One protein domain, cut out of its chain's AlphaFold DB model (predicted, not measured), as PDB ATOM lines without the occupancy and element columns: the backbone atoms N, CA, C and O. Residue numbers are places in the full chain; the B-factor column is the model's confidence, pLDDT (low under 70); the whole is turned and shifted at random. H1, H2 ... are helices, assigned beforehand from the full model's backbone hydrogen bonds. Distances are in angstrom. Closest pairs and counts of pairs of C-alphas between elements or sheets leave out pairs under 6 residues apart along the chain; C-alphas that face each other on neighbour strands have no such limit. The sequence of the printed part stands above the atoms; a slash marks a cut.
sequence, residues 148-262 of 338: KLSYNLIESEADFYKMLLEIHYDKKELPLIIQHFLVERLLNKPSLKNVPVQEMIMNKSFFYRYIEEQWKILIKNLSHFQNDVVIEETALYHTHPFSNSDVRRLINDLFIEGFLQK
ATOM      1  N   LYS A 148      27.981 175.091  19.873       92.88
ATOM      2  CA  LYS A 148      27.372 173.961  19.144       92.88
ATOM      3  C   LYS A 148      27.803 172.586  19.669       92.88
ATOM      4  O   LYS A 148      27.930 171.639  18.904       92.88
ATOM      5  N   LEU A 149      28.029 172.468  20.979       93.12
ATOM      6  CA  LEU A 149      28.494 171.235  21.613       93.12
ATOM      7  C   LEU A 149      27.328 170.467  22.237       93.12
ATOM      8  O   LEU A 149      26.832 170.818  23.306       93.12
ATOM      9  N   SER A 150      26.912 169.381  21.588       89.75
ATOM     10  CA  SER A 150      25.809 168.524  22.046       89.75
ATOM     11  C   SER A 150      26.240 167.500  23.108       89.75
ATOM     12  O   SER A 150      26.031 166.300  22.951       89.75
ATOM     13  N   TYR A 151      26.807 167.963  24.227       93.19
ATOM     14  CA  TYR A 151      27.340 167.095  25.296       93.19
ATOM     15  C   TYR A 151      26.295 166.131  25.904       93.19
ATOM     16  O   TYR A 151      26.630 165.061  26.425       93.19
ATOM     17  N   ASN A 152      25.010 166.499  25.832       92.12
ATOM     18  CA  ASN A 152      23.897 165.676  26.307       92.12
ATOM     19  C   ASN A 152      23.723 164.386  25.491       92.12
ATOM     20  O   ASN A 152      23.292 163.390  26.061       92.12
ATOM     21  N   LEU A 153      24.102 164.384  24.207       92.88
ATOM     22  CA  LEU A 153      23.946 163.245  23.293       92.88
ATOM     23  C   LEU A 153      25.094 162.228  23.375       92.88
ATOM     24  O   LEU A 153      25.099 161.248  22.643       92.88
ATOM     25  N   ILE A 154      26.086 162.462  24.239       94.81
ATOM     26  CA  ILE A 154      27.230 161.558  24.390       94.81
ATOM     27  C   ILE A 154      26.792 160.320  25.169       94.81
ATOM     28  O   ILE A 154      26.634 160.387  26.394       94.81
ATOM     29  N   GLU A 155      26.621 159.202  24.472       93.88
ATOM     30  CA  GLU A 155      26.222 157.916  25.055       93.88
ATOM     31  C   GLU A 155      27.356 156.884  25.009       93.88
ATOM     32  O   GLU A 155      27.356 155.941  25.799       93.88
ATOM     33  N   SER A 156      28.373 157.103  24.174       94.31
ATOM     34  CA  SER A 156      29.523 156.214  23.987       94.31
ATOM     35  C   SER A 156      30.865 156.959  23.954       94.31
ATOM     36  O   SER A 156      30.921 158.179  23.779       94.31
ATOM     37  N   GLU A 157      31.973 156.218  24.069       94.75
ATOM     38  CA  GLU A 157      33.321 156.759  23.837       94.75
ATOM     39  C   GLU A 157      33.480 157.316  22.410       94.75
ATOM     40  O   GLU A 157      34.171 158.312  22.214       94.75
ATOM     41  N   ALA A 158      32.793 156.733  21.418       94.69
ATOM     42  CA  ALA A 158      32.809 157.224  20.040       94.69
ATOM     43  C   ALA A 158      32.203 158.630  19.922       94.69
ATOM     44  O   ALA A 158      32.781 159.491  19.258       94.69
ATOM     45  N   ASP A 159      31.080 158.884  20.603       95.25
ATOM     46  CA  ASP A 159      30.441 160.207  20.616       95.25
ATOM     47  C   ASP A 159      31.340 161.244  21.294       95.25
ATOM     48  O   ASP A 159      31.449 162.385  20.842       95.25
ATOM     49  N   PHE A 160      32.024 160.834  22.366       96.31
ATOM     50  CA  PHE A 160      32.981 161.687  23.060       96.31
ATOM     51  C   PHE A 160      34.186 162.023  22.178       96.31
ATOM     52  O   PHE A 160      34.556 163.192  22.077       96.31
ATOM     53  N   TYR A 161      34.758 161.033  21.487       95.56
ATOM     54  CA  TYR A 161      35.873 161.258  20.565       95.56
ATOM     55  C   TYR A 161      35.456 162.173  19.422       95.56
ATOM     56  O   TYR A 161      36.187 163.103  19.109       95.56
ATOM     57  N   LYS A 162      34.268 161.966  18.840       94.00
ATOM     58  CA  LYS A 162      33.731 162.847  17.800       94.00
ATOM     59  C   LYS A 162      33.669 164.301  18.275       94.00
ATOM     60  O   LYS A 162      34.211 165.174  17.606       94.00
ATOM     61  N   MET A 163      33.076 164.550  19.445       94.31
ATOM     62  CA  MET A 163      32.999 165.902  20.006       94.31
ATOM     63  C   MET A 163      34.396 166.503  20.228       94.31
ATOM     64  O   MET A 163      34.617 167.670  19.922       94.31
ATOM     65  N   LEU A 164      35.343 165.731  20.763       94.62
ATOM     66  CA  LEU A 164      36.699 166.223  21.013       94.62
ATOM     67  C   LEU A 164      37.487 166.490  19.733       94.62
ATOM     68  O   LEU A 164      38.234 167.461  19.693       94.62
ATOM     69  N   LEU A 165      37.302 165.677  18.693       92.75
ATOM     70  CA  LEU A 165      37.871 165.937  17.374       92.75
ATOM     71  C   LEU A 165      37.345 167.273  16.839       92.75
ATOM     72  O   LEU A 165      38.142 168.114  16.450       92.75
ATOM     73  N   GLU A 166      36.035 167.523  16.921       89.38
ATOM     74  CA  GLU A 166      35.431 168.802  16.513       89.38
ATOM     75  C   GLU A 166      35.927 169.996  17.354       89.38
ATOM     76  O   GLU A 166      36.096 171.098  16.835       89.38
ATOM     77  N   ILE A 167      36.175 169.803  18.655       91.06
ATOM     78  CA  ILE A 167      36.717 170.854  19.531       91.06
ATOM     79  C   ILE A 167      38.174 171.154  19.177       91.06
ATOM     80  O   ILE A 167      38.518 172.309  18.950       91.06
ATOM     81  N   HIS A 168      39.029 170.133  19.150       91.00
ATOM     82  CA  HIS A 168      40.477 170.317  19.051       91.00
ATOM     83  C   HIS A 168      40.953 170.599  17.631       91.00
ATOM     84  O   HIS A 168      42.012 171.201  17.470       91.00
ATOM     85  N   TYR A 169      40.200 170.184  16.614       85.75
ATOM     86  CA  TYR A 169      40.536 170.439  15.217       85.75
ATOM     87  C   TYR A 169      40.267 171.897  14.815       85.75
ATOM     88  O   TYR A 169      41.194 172.596  14.414       85.75
ATOM     89  N   ASP A 170      39.033 172.378  15.004       73.38
ATOM     90  CA  ASP A 170      38.573 173.648  14.423       73.38
ATOM     91  C   ASP A 170      38.634 174.855  15.374       73.38
ATOM     92  O   ASP A 170      38.604 176.002  14.917       73.38
ATOM     93  N   LYS A 171      38.664 174.654  16.700       67.44
ATOM     94  CA  LYS A 171      38.501 175.764  17.654       67.44
ATOM     95  C   LYS A 171      39.846 176.261  18.170       67.44
ATOM     96  O   LYS A 171      40.631 175.487  18.711       67.44
ATOM     97  N   LYS A 172      40.071 177.576  18.027       70.38
ATOM     98  CA  LYS A 172      41.289 178.288  18.455       70.38
ATOM     99  C   LYS A 172      41.693 177.951  19.887       70.38
ATOM    100  O   LYS A 172      42.856 177.663  20.100       70.38
ATOM    101  N   GLU A 173      40.739 177.962  20.811       84.38
ATOM    102  CA  GLU A 173      40.807 177.400  22.160       84.38
ATOM    103  C   GLU A 173      39.402 177.539  22.767       84.38
ATOM    104  O   GLU A 173      38.658 178.456  22.424       84.38
ATOM    105  N   LEU A 174      38.979 176.593  23.601       91.69
ATOM    106  CA  LEU A 174      37.664 176.649  24.246       91.69
ATOM    107  C   LEU A 174      37.796 177.407  25.574       91.69
ATOM    108  O   LEU A 174      38.697 177.048  26.334       91.69
ATOM    109  N   PRO A 175      36.921 178.362  25.945       94.75
ATOM    110  CA  PRO A 175      37.087 179.064  27.214       94.75
ATOM    111  C   PRO A 175      37.076 178.113  28.409       94.75
ATOM    112  O   PRO A 175      36.307 177.145  28.451       94.75
ATOM    113  N   LEU A 176      37.884 178.415  29.427       95.38
ATOM    114  CA  LEU A 176      38.028 177.558  30.606       95.38
ATOM    115  C   LEU A 176      36.685 177.264  31.280       95.38
ATOM    116  O   LEU A 176      36.456 176.132  31.697       95.38
ATOM    117  N   ILE A 177      35.771 178.235  31.372       96.75
ATOM    118  CA  ILE A 177      34.448 178.009  31.977       96.75
ATOM    119  C   ILE A 177      33.650 176.926  31.234       96.75
ATOM    120  O   ILE A 177      32.970 176.115  31.863       96.75
ATOM    121  N   ILE A 178      33.784 176.867  29.907       96.56
ATOM    122  CA  ILE A 178      33.141 175.860  29.066       96.56
ATOM    123  C   ILE A 178      33.819 174.501  29.261       96.56
ATOM    124  O   ILE A 178      33.127 173.496  29.423       96.56
ATOM    125  N   GLN A 179      35.154 174.459  29.303       96.38
ATOM    126  CA  GLN A 179      35.899 173.226  29.569       96.38
ATOM    127  C   GLN A 179      35.500 172.609  30.918       96.38
ATOM    128  O   GLN A 179      35.121 171.441  30.969       96.38
ATOM    129  N   HIS A 180      35.510 173.398  31.998       97.31
ATOM    130  CA  HIS A 180      35.108 172.938  33.332       97.31
ATOM    131  C   HIS A 180      33.665 172.430  33.347       97.31
ATOM    132  O   HIS A 180      33.395 171.370  33.911       97.31
ATOM    133  N   PHE A 181      32.752 173.145  32.683       97.31
ATOM    134  CA  PHE A 181      31.367 172.712  32.554       97.31
ATOM    135  C   PHE A 181      31.251 171.349  31.850       97.31
ATOM    136  O   PHE A 181      30.534 170.468  32.324       97.31
ATOM    137  N   LEU A 182      31.971 171.135  30.743       96.69
ATOM    138  CA  LEU A 182      31.961 169.852  30.034       96.69
ATOM    139  C   LEU A 182      32.534 168.721  30.892       96.69
ATOM    140  O   LEU A 182      31.948 167.639  30.932       96.69
ATOM    141  N   VAL A 183      33.632 168.974  31.610       97.25
ATOM    142  CA  VAL A 183      34.221 168.001  32.542       97.25
ATOM    143  C   VAL A 183      33.203 167.611  33.610       97.25
ATOM    144  O   VAL A 183      32.933 166.425  33.778       97.25
ATOM    145  N   GLU A 184      32.561 168.580  34.268       96.25
ATOM    146  CA  GLU A 184      31.536 168.317  35.287       96.25
ATOM    147  C   GLU A 184      30.395 167.437  34.742       96.25
ATOM    148  O   GLU A 184      29.922 166.519  35.416       96.25
ATOM    149  N   ARG A 185      29.966 167.683  33.497       95.56
ATOM    150  CA  ARG A 185      28.869 166.943  32.855       95.56
ATOM    151  C   ARG A 185      29.246 165.540  32.384       95.56
ATOM    152  O   ARG A 185      28.356 164.693  32.292       95.56
ATOM    153  N   LEU A 186      30.511 165.294  32.053       96.50
ATOM    154  CA  LEU A 186      30.940 164.066  31.375       96.50
ATOM    155  C   LEU A 186      31.751 163.119  32.261       96.50
ATOM    156  O   LEU A 186      31.702 161.915  32.028       96.50
ATOM    157  N   LEU A 187      32.422 163.621  33.301       94.06
ATOM    158  CA  LEU A 187      33.338 162.836  34.138       94.06
ATOM    159  C   LEU A 187      32.686 161.586  34.754       94.06
ATOM    160  O   LEU A 187      33.311 160.535  34.839       94.06
ATOM    161  N   ASN A 188      31.417 161.686  35.158       89.12
ATOM    162  CA  ASN A 188      30.696 160.601  35.830       89.12
ATOM    163  C   ASN A 188      29.849 159.735  34.882       89.12
ATOM    164  O   ASN A 188      29.060 158.910  35.352       89.12
ATOM    165  N   LYS A 189      29.956 159.914  33.557       94.38
ATOM    166  CA  LYS A 189      29.192 159.088  32.616       94.38
ATOM    167  C   LYS A 189      29.715 157.644  32.638       94.38
ATOM    168  O   LYS A 189      30.903 157.436  32.394       94.38
ATOM    169  N   PRO A 190      28.853 156.629  32.859       92.88
ATOM    170  CA  PRO A 190      29.284 155.230  32.895       92.88
ATOM    171  C   PRO A 190      29.995 154.778  31.617       92.88
ATOM    172  O   PRO A 190      30.923 153.975  31.687       92.88
ATOM    173  N   SER A 191      29.589 155.323  30.467       92.81
ATOM    174  CA  SER A 191      30.188 155.049  29.161       92.81
ATOM    175  C   SER A 191      31.603 155.601  28.987       92.81
ATOM    176  O   SER A 191      32.281 155.180  28.063       92.81
ATOM    177  N   LEU A 192      32.062 156.500  29.866       94.69
ATOM    178  CA  LEU A 192      33.389 157.128  29.808       94.69
ATOM    179  C   LEU A 192      34.277 156.739  31.000       94.69
ATOM    180  O   LEU A 192      35.303 157.366  31.241       94.69
ATOM    181  N   LYS A 193      33.908 155.699  31.759       91.62
ATOM    182  CA  LYS A 193      34.569 155.331  33.023       91.62
ATOM    183  C   LYS A 193      36.082 155.087  32.902       91.62
ATOM    184  O   LYS A 193      36.806 155.322  33.864       91.62
ATOM    185  N   ASN A 194      36.548 154.595  31.755       90.31
ATOM    186  CA  ASN A 194      37.959 154.269  31.515       90.31
ATOM    187  C   ASN A 194      38.686 155.339  30.685       90.31
ATOM    188  O   ASN A 194      39.821 155.126  30.257       90.31
ATOM    189  N   VAL A 195      38.033 156.474  30.439       94.44
ATOM    190  CA  VAL A 195      38.549 157.553  29.603       94.44
ATOM    191  C   VAL A 195      39.016 158.705  30.503       94.44
ATOM    192  O   VAL A 195      38.268 159.119  31.391       94.44
ATOM    193  N   PRO A 196      40.221 159.262  30.291       96.38
ATOM    194  CA  PRO A 196      40.702 160.446  31.009       96.38
ATOM    195  C   PRO A 196      39.989 161.719  30.512       96.38
ATOM    196  O   PRO A 196      40.538 162.522  29.759       96.38
ATOM    197  N   VAL A 197      38.711 161.875  30.886       97.06
ATOM    198  CA  VAL A 197      37.804 162.919  30.367       97.06
ATOM    199  C   VAL A 197      38.364 164.326  30.570       97.06
ATOM    200  O   VAL A 197      38.301 165.148  29.657       97.06
ATOM    201  N   GLN A 198      38.907 164.613  31.756       97.12
ATOM    202  CA  GLN A 198      39.392 165.948  32.093       97.12
ATOM    203  C   GLN A 198      40.601 166.337  31.241       97.12
ATOM    204  O   GLN A 198      40.604 167.398  30.619       97.12
ATOM    205  N   GLU A 199      41.601 165.464  31.171       97.00
ATOM    206  CA  GLU A 199      42.832 165.686  30.421       97.00
ATOM    207  C   GLU A 199      42.553 165.805  28.923       97.00
ATOM    208  O   GLU A 199      43.114 166.677  28.263       97.00
ATOM    209  N   MET A 200      41.645 164.982  28.391       96.12
ATOM    210  CA  MET A 200      41.276 165.029  26.976       96.12
ATOM    211  C   MET A 200      40.498 166.293  26.595       96.12
ATOM    212  O   MET A 200      40.629 166.750  25.464       96.12
ATOM    213  N   ILE A 201      39.700 166.876  27.496       95.50
ATOM    214  CA  ILE A 201      39.013 168.154  27.234       95.50
ATOM    215  C   ILE A 201      39.992 169.325  27.360       95.50
ATOM    216  O   ILE A 201      39.991 170.214  26.510       95.50
ATOM    217  N   MET A 202      40.812 169.334  28.412       95.00
ATOM    218  CA  MET A 202      41.619 170.500  28.784       95.00
ATOM    219  C   MET A 202      42.964 170.593  28.062       95.00
ATOM    220  O   MET A 202      43.590 171.651  28.074       95.00
ATOM    221  N   ASN A 203      43.444 169.505  27.454       94.38
ATOM    222  CA  ASN A 203      44.761 169.468  26.832       94.38
ATOM    223  C   ASN A 203      44.716 168.805  25.447       94.38
ATOM    224  O   ASN A 203      44.645 167.582  25.313       94.38
ATOM    225  N   LYS A 204      44.830 169.642  24.411       92.75
ATOM    226  CA  LYS A 204      44.853 169.234  22.999       92.75
ATOM    227  C   LYS A 204      45.983 168.248  22.680       92.75
ATOM    228  O   LYS A 204      45.750 167.232  22.030       92.75
ATOM    229  N   SER A 205      47.194 168.494  23.177       92.75
ATOM    230  CA  SER A 205      48.340 167.600  22.948       92.75
ATOM    231  C   SER A 205      48.161 166.249  23.641       92.75
ATOM    232  O   SER A 205      48.509 165.209  23.085       92.75
ATOM    233  N   PHE A 206      47.590 166.243  24.850       95.69
ATOM    234  CA  PHE A 206      47.236 165.006  25.543       95.69
ATOM    235  C   PHE A 206      46.196 164.217  24.748       95.69
ATOM    236  O   PHE A 206      46.345 163.007  24.598       95.69
ATOM    237  N   PHE A 207      45.170 164.899  24.233       95.62
ATOM    238  CA  PHE A 207      44.131 164.288  23.416       95.62
ATOM    239  C   PHE A 207      44.713 163.573  22.189       95.62
ATOM    240  O   PHE A 207      44.443 162.385  22.015       95.62
ATOM    241  N   TYR A 208      45.552 164.236  21.387       94.31
ATOM    242  CA  TYR A 208      46.147 163.601  20.205       94.31
ATOM    243  C   TYR A 208      47.032 162.413  20.561       94.31
ATOM    244  O   TYR A 208      46.821 161.327  20.026       94.31
ATOM    245  N   ARG A 209      47.913 162.561  21.558       95.56
ATOM    246  CA  ARG A 209      48.729 161.441  22.046       95.56
ATOM    247  C   ARG A 209      47.866 160.269  22.512       95.56
ATOM    248  O   ARG A 209      48.187 159.116  22.258       95.56
ATOM    249  N   TYR A 210      46.758 160.543  23.198       96.06
ATOM    250  CA  TYR A 210      45.841 159.496  23.636       96.06
ATOM    251  C   TYR A 210      45.215 158.760  22.440       96.06
ATOM    252  O   TYR A 210      45.175 157.531  22.444       96.06
ATOM    253  N   ILE A 211      44.779 159.484  21.403       95.62
ATOM    254  CA  ILE A 211      44.240 158.894  20.169       95.62
ATOM    255  C   ILE A 211      45.296 158.036  19.456       95.62
ATOM    256  O   ILE A 211      44.983 156.914  19.058       95.62
ATOM    257  N   GLU A 212      46.541 158.504  19.353       93.56
ATOM    258  CA  GLU A 212      47.659 157.742  18.774       93.56
ATOM    259  C   GLU A 212      47.935 156.446  19.541       93.56
ATOM    260  O   GLU A 212      48.098 155.385  18.938       93.56
ATOM    261  N   GLU A 213      47.947 156.493  20.874       94.00
ATOM    262  CA  GLU A 213      48.155 155.303  21.701       94.00
ATOM    263  C   GLU A 213      47.001 154.301  21.556       94.00
ATOM    264  O   GLU A 213      47.241 153.104  21.372       94.00
ATOM    265  N   GLN A 214      45.745 154.766  21.546       93.06
ATOM    266  CA  GLN A 214      44.602 153.893  21.253       93.06
ATOM    267  C   GLN A 214      44.693 153.302  19.838       93.06
ATOM    268  O   GLN A 214      44.312 152.149  19.618       93.06
ATOM    269  N   TRP A 215      45.234 154.051  18.874       92.69
ATOM    270  CA  TRP A 215      45.408 153.589  17.496       92.69
ATOM    271  C   TRP A 215      46.467 152.485  17.406       92.69
ATOM    272  O   TRP A 215      46.213 151.427  16.823       92.69
ATOM    273  N   LYS A 216      47.610 152.666  18.080       90.31
ATOM    274  CA  LYS A 216      48.651 151.636  18.244       90.31
ATOM    275  C   LYS A 216      48.093 150.369  18.892       90.31
ATOM    276  O   LYS A 216      48.339 149.267  18.397       90.31
ATOM    277  N   ILE A 217      47.319 150.512  19.971       88.88
ATOM    278  CA  ILE A 217      46.681 149.384  20.667       88.88
ATOM    279  C   ILE A 217      45.723 148.644  19.729       88.88
ATOM    280  O   ILE A 217      45.774 147.414  19.658       88.88
ATOM    281  N   LEU A 218      44.886 149.363  18.973       87.88
ATOM    282  CA  LEU A 218      43.959 148.764  18.012       87.88
ATOM    283  C   LEU A 218      44.707 147.935  16.959       87.88
ATOM    284  O   LEU A 218      44.368 146.770  16.746       87.88
ATOM    285  N   ILE A 219      45.752 148.495  16.347       85.62
ATOM    286  CA  ILE A 219      46.564 147.801  15.337       85.62
ATOM    287  C   ILE A 219      47.259 146.569  15.933       85.62
ATOM    288  O   ILE A 219      47.232 145.491  15.334       85.62
ATOM    289  N   LYS A 220      47.837 146.691  17.135       83.12
ATOM    290  CA  LYS A 220      48.476 145.569  17.835       83.12
ATOM    291  C   LYS A 220      47.478 144.454  18.142       83.12
ATOM    292  O   LYS A 220      47.781 143.285  17.930       83.12
ATOM    293  N   ASN A 221      46.278 144.793  18.603       80.62
ATOM    294  CA  ASN A 221      45.242 143.800  18.864       80.62
ATOM    295  C   ASN A 221      44.864 143.065  17.574       80.62
ATOM    296  O   ASN A 221      44.835 141.836  17.561       80.62
ATOM    297  N   LEU A 222      44.678 143.791  16.466       76.44
ATOM    298  CA  LEU A 222      44.404 143.191  15.156       76.44
ATOM    299  C   LEU A 222      45.517 142.242  14.692       76.44
ATOM    300  O   LEU A 222      45.215 141.216  14.081       76.44
ATOM    301  N   SER A 223      46.782 142.529  15.015       71.00
ATOM    302  CA  SER A 223      47.891 141.643  14.654       71.00
ATOM    303  C   SER A 223      47.899 140.325  15.439       71.00
ATOM    304  O   SER A 223      48.385 139.321  14.925       71.00
ATOM    305  N   HIS A 224      47.359 140.303  16.663       66.00
ATOM    306  CA  HIS A 224      47.344 139.113  17.524       66.00
ATOM    307  C   HIS A 224      46.221 138.131  17.154       66.00
ATOM    308  O   HIS A 224      46.402 136.923  17.285       66.00
ATOM    309  N   PHE A 225      45.083 138.620  16.646       60.34
ATOM    310  CA  PHE A 225      43.943 137.771  16.269       60.34
ATOM    311  C   PHE A 225      44.172 136.935  14.995       60.34
ATOM    312  O   PHE A 225      43.425 135.989  14.752       60.34
ATOM    313  N   GLN A 226      45.198 137.235  14.188       54.31
ATOM    314  CA  GLN A 226      45.434 136.542  12.913       54.31
ATOM    315  C   GLN A 226      46.288 135.274  12.982       54.31
ATOM    316  O   GLN A 226      46.414 134.596  11.964       54.31
ATOM    317  N   ASN A 227      46.813 134.904  14.153       52.47
ATOM    318  CA  ASN A 227      47.463 133.600  14.296       52.47
ATOM    319  C   ASN A 227      46.466 132.425  14.304       52.47
ATOM    320  O   ASN A 227      46.933 131.299  14.187       52.47
ATOM    321  N   ASP A 228      45.139 132.653  14.367       48.31
ATOM    322  CA  ASP A 228      44.162 131.546  14.406       48.31
ATOM    323  C   ASP A 228      42.858 131.666  13.574       48.31
ATOM    324  O   ASP A 228      42.205 130.640  13.417       48.31
ATOM    325  N   VAL A 229      42.434 132.797  12.973       47.62
ATOM    326  CA  VAL A 229      41.219 132.817  12.098       47.62
ATOM    327  C   VAL A 229      41.263 133.923  11.020       47.62
ATOM    328  O   VAL A 229      41.797 135.010  11.238       47.62
ATOM    329  N   VAL A 230      40.666 133.653   9.846       45.78
ATOM    330  CA  VAL A 230      40.424 134.607   8.741       45.78
ATOM    331  C   VAL A 230      39.559 135.786   9.220       45.78
ATOM    332  O   VAL A 230      38.442 135.586   9.686       45.78
ATOM    333  N   ILE A 231      40.073 137.017   9.093       50.44
ATOM    334  CA  ILE A 231      39.389 138.255   9.507       50.44
ATOM    335  C   ILE A 231      38.274 138.606   8.509       50.44
ATOM    336  O   ILE A 231      38.488 139.371   7.569       50.44
ATOM    337  N   GLU A 232      37.073 138.092   8.739       45.59
ATOM    338  CA  GLU A 232      35.866 138.890   8.521       45.59
ATOM    339  C   GLU A 232      35.560 139.604   9.839       45.59
ATOM    340  O   GLU A 232      35.468 138.955  10.878       45.59
ATOM    341  N   GLU A 233      35.504 140.940   9.794       51.66
ATOM    342  CA  GLU A 233      34.799 141.802  10.755       51.66
ATOM    343  C   GLU A 233      34.666 141.238  12.180       51.66
ATOM    344  O   GLU A 233      33.597 140.841  12.644       51.66
ATOM    345  N   THR A 234      35.784 141.187  12.905       56.12
ATOM    346  CA  THR A 234      35.764 140.749  14.301       56.12
ATOM    347  C   THR A 234      34.847 141.667  15.113       56.12
ATOM    348  O   THR A 234      34.837 142.882  14.924       56.12
ATOM    349  N   ALA A 235      34.090 141.117  16.068       57.41
ATOM    350  CA  ALA A 235      33.239 141.908  16.966       57.41
ATOM    351  C   ALA A 235      34.007 143.073  17.636       57.41
ATOM    352  O   ALA A 235      33.443 144.141  17.854       57.41
ATOM    353  N   LEU A 236      35.315 142.886  17.858       60.09
ATOM    354  CA  LEU A 236      36.261 143.885  18.359       60.09
ATOM    355  C   LEU A 236      36.311 145.160  17.500       60.09
ATOM    356  O   LEU A 236      36.441 146.269  18.016       60.09
ATOM    357  N   TYR A 237      36.202 144.996  16.184       61.94
ATOM    358  CA  TYR A 237      36.206 146.085  15.225       61.94
ATOM    359  C   TYR A 237      34.900 146.874  15.289       61.94
ATOM    360  O   TYR A 237      34.958 148.094  15.303       61.94
ATOM    361  N   HIS A 238      33.732 146.239  15.405       65.00
ATOM    362  CA  HIS A 238      32.456 146.968  15.474       65.00
ATOM    363  C   HIS A 238      32.251 147.743  16.778       65.00
ATOM    364  O   HIS A 238      31.500 148.715  16.792       65.00
ATOM    365  N   THR A 239      32.920 147.343  17.859       74.88
ATOM    366  CA  THR A 239      32.764 147.978  19.173       74.88
ATOM    367  C   THR A 239      33.766 149.099  19.445       74.88
ATOM    368  O   THR A 239      33.578 149.848  20.399       74.88
ATOM    369  N   HIS A 240      34.840 149.223  18.655       87.75
ATOM    370  CA  HIS A 240      35.875 150.228  18.905       87.75
ATOM    371  C   HIS A 240      35.401 151.648  18.529       87.75
ATOM    372  O   HIS A 240      34.812 151.813  17.458       87.75
ATOM    373  N   PRO A 241      35.723 152.700  19.309       90.12
ATOM    374  CA  PRO A 241      35.324 154.081  19.000       90.12
ATOM    375  C   PRO A 241      35.735 154.554  17.600       90.12
ATOM    376  O   PRO A 241      34.941 155.148  16.872       90.12
ATOM    377  N   PHE A 242      36.951 154.202  17.173       91.50
ATOM    378  CA  PHE A 242      37.465 154.489  15.825       91.50
ATOM    379  C   PHE A 242      36.732 153.779  14.697       91.50
ATOM    380  O   PHE A 242      37.022 154.040  13.538       91.50
ATOM    381  N   SER A 243      35.806 152.870  14.992       85.69
ATOM    382  CA  SER A 243      34.988 152.251  13.960       85.69
ATOM    383  C   SER A 243      33.727 153.026  13.611       85.69
ATOM    384  O   SER A 243      33.096 152.735  12.594       85.69
ATOM    385  N   ASN A 244      33.382 154.041  14.401       91.06
ATOM    386  CA  ASN A 244      32.323 154.973  14.057       91.06
ATOM    387  C   ASN A 244      32.706 155.771  12.795       91.06
ATOM    388  O   ASN A 244      33.817 156.288  12.695       91.06
ATOM    389  N   SER A 245      31.792 155.877  11.825       88.50
ATOM    390  CA  SER A 245      32.057 156.513  10.525       88.50
ATOM    391  C   SER A 245      32.511 157.968  10.633       88.50
ATOM    392  O   SER A 245      33.387 158.387   9.876       88.50
ATOM    393  N   ASP A 246      31.948 158.721  11.576       90.00
ATOM    394  CA  ASP A 246      32.264 160.137  11.757       90.00
ATOM    395  C   ASP A 246      33.659 160.302  12.361       90.00
ATOM    396  O   ASP A 246      34.449 161.123  11.895       90.00
ATOM    397  N   VAL A 247      33.984 159.457  13.345       93.19
ATOM    398  CA  VAL A 247      35.306 159.411  13.983       93.19
ATOM    399  C   VAL A 247      36.378 159.002  12.970       93.19
ATOM    400  O   VAL A 247      37.412 159.658  12.890       93.19
ATOM    401  N   ARG A 248      36.121 157.974  12.145       91.94
ATOM    402  CA  ARG A 248      37.045 157.524  11.082       91.94
ATOM    403  C   ARG A 248      37.438 158.650  10.147       91.94
ATOM    404  O   ARG A 248      38.613 158.796   9.831       91.94
ATOM    405  N   ARG A 249      36.444 159.405   9.676       91.31
ATOM    406  CA  ARG A 249      36.666 160.498   8.731       91.31
ATOM    407  C   ARG A 249      37.608 161.538   9.336       91.31
ATOM    408  O   ARG A 249      38.652 161.796   8.758       91.31
ATOM    409  N   LEU A 250      37.277 162.030  10.529       91.19
ATOM    410  CA  LEU A 250      38.055 163.061  11.216       91.19
ATOM    411  C   LEU A 250      39.476 162.587  11.557       91.19
ATOM    412  O   LEU A 250      40.436 163.316  11.344       91.19
ATOM    413  N   ILE A 251      39.640 161.353  12.040       92.56
ATOM    414  CA  ILE A 251      40.968 160.790  12.333       92.56
ATOM    415  C   ILE A 251      41.810 160.640  11.061       92.56
ATOM    416  O   ILE A 251      43.009 160.908  11.084       92.56
ATOM    417  N   ASN A 252      41.202 160.233   9.947       90.12
ATOM    418  CA  ASN A 252      41.910 160.134   8.674       90.12
ATOM    419  C   ASN A 252      42.415 161.491   8.192       90.12
ATOM    420  O   ASN A 252      43.546 161.555   7.717       90.12
ATOM    421  N   ASP A 253      41.616 162.546   8.349       89.62
ATOM    422  CA  ASP A 253      42.035 163.911   8.025       89.62
ATOM    423  C   ASP A 253      43.247 164.311   8.887       89.62
ATOM    424  O   ASP A 253      44.267 164.745   8.354       89.62
ATOM    425  N   LEU A 254      43.220 164.016  10.192       90.06
ATOM    426  CA  LEU A 254      44.352 164.281  11.089       90.06
ATOM    427  C   LEU A 254      45.641 163.530  10.704       90.06
ATOM    428  O   LEU A 254      46.731 164.087  10.835       90.06
ATOM    429  N   PHE A 255      45.549 162.284  10.230       90.50
ATOM    430  CA  PHE A 255      46.717 161.545   9.733       90.50
ATOM    431  C   PHE A 255      47.258 162.108   8.416       90.50
ATOM    432  O   PHE A 255      48.470 162.118   8.202       90.50
ATOM    433  N   ILE A 256      46.372 162.542   7.514       84.12
ATOM    434  CA  ILE A 256      46.759 163.150   6.235       84.12
ATOM    435  C   ILE A 256      47.481 164.477   6.481       84.12
ATOM    436  O   ILE A 256      48.484 164.762   5.831       84.12
ATOM    437  N   GLU A 257      46.988 165.263   7.433       84.62
ATOM    438  CA  GLU A 257      47.524 166.579   7.782       84.62
ATOM    439  C   GLU A 257      48.747 166.518   8.712       84.62
ATOM    440  O   GLU A 257      49.391 167.539   8.944       84.62
ATOM    441  N   GLY A 258      49.096 165.332   9.220       84.62
ATOM    442  CA  GLY A 258      50.265 165.128  10.080       84.62
ATOM    443  C   GLY A 258      50.061 165.546  11.539       84.62
ATOM    444  O   GLY A 258      51.035 165.660  12.278       84.62
ATOM    445  N   PHE A 259      48.815 165.751  11.976       85.25
ATOM    446  CA  PHE A 259      48.489 165.980  13.388       85.25
ATOM    447  C   PHE A 259      48.594 164.713  14.241       85.25
ATOM    448  O   PHE A 259      48.768 164.819  15.453       85.25
ATOM    449  N   LEU A 260      48.459 163.539  13.619       90.25
ATOM    450  CA  LEU A 260      48.653 162.240  14.260       90.25
ATOM    451  C   LEU A 260      49.804 161.484  13.595       90.25
ATOM    452  O   LEU A 260      49.896 161.417  12.366       90.25
ATOM    453  N   GLN A 261      50.637 160.849  14.410       87.19
ATOM    454  CA  GLN A 261      51.711 159.973  13.966       87.19
ATOM    455  C   GLN A 261      51.163 158.635  13.470       87.19
ATOM    456  O   GLN A 261      50.447 157.916  14.174       87.19
ATOM    457  N   LYS A 262      51.547 158.271  12.245       87.88
ATOM    458  CA  LYS A 262      51.217 156.971  11.657       87.88
ATOM    459  C   LYS A 262      51.943 155.855  12.396       87.88
ATOM    460  O   LYS A 262      53.064 156.016  12.873       87.88
TER     461      LYS A 262
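This is residues 148 to 262 of the 338 residues of an uncharacterized protein of Bacillus wakoensis JCM 9140 (UniProt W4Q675). What is the shape? H1, H2, H3 and H6 gather about one end of the long helix H4, and the short helix H5 lies on the stretch that folds back from H4's other end. What builds it? The 115 printed residues include six named helices, H1 to H6 in order, and no named strand: all helix. It is compact, radius of gyration of the C-alphas 15.0 A, spanning 50 by 32 by 20 A.

Where are H1 to H3? H1, residues 157 to 170, begins at C-alpha (33.321, 156.759, 23.837) and is 20.0 A long; H2 is 176 to 186, H3 197 to 202. And the rest? H4, 204 to 227, is 36.8 A long; H5 is 235 to 239; H6, 245 to 256, ends at (46.759, 163.150, 6.235).

What touches H1? H6 does, with residues 246 to 251 alone; the closest C-alphas, Lys 162 and Val 247, are 5.4 A apart. What follows? H2 and H3 form a hairpin, closest C-alphas Val 183 and Gln 198, 5.6 A. H3 and H4 touch only at the corner, closest C-alphas Met 200 and Phe 207, 4.6 A. Are O i to N i+4 pairs within hydrogen-bond range? Every one is in H2, H3, H5 and H6; 9 of 10 in H1, 18 of 20 in H4.

How far across? The farthest C-alphas, Ile 177 and Asp 228, are 50.6 A apart. Any cut or doubt? The printed part has no cut and no long link; pLDDT is under 70 at residue 171 and residues 224 to 238.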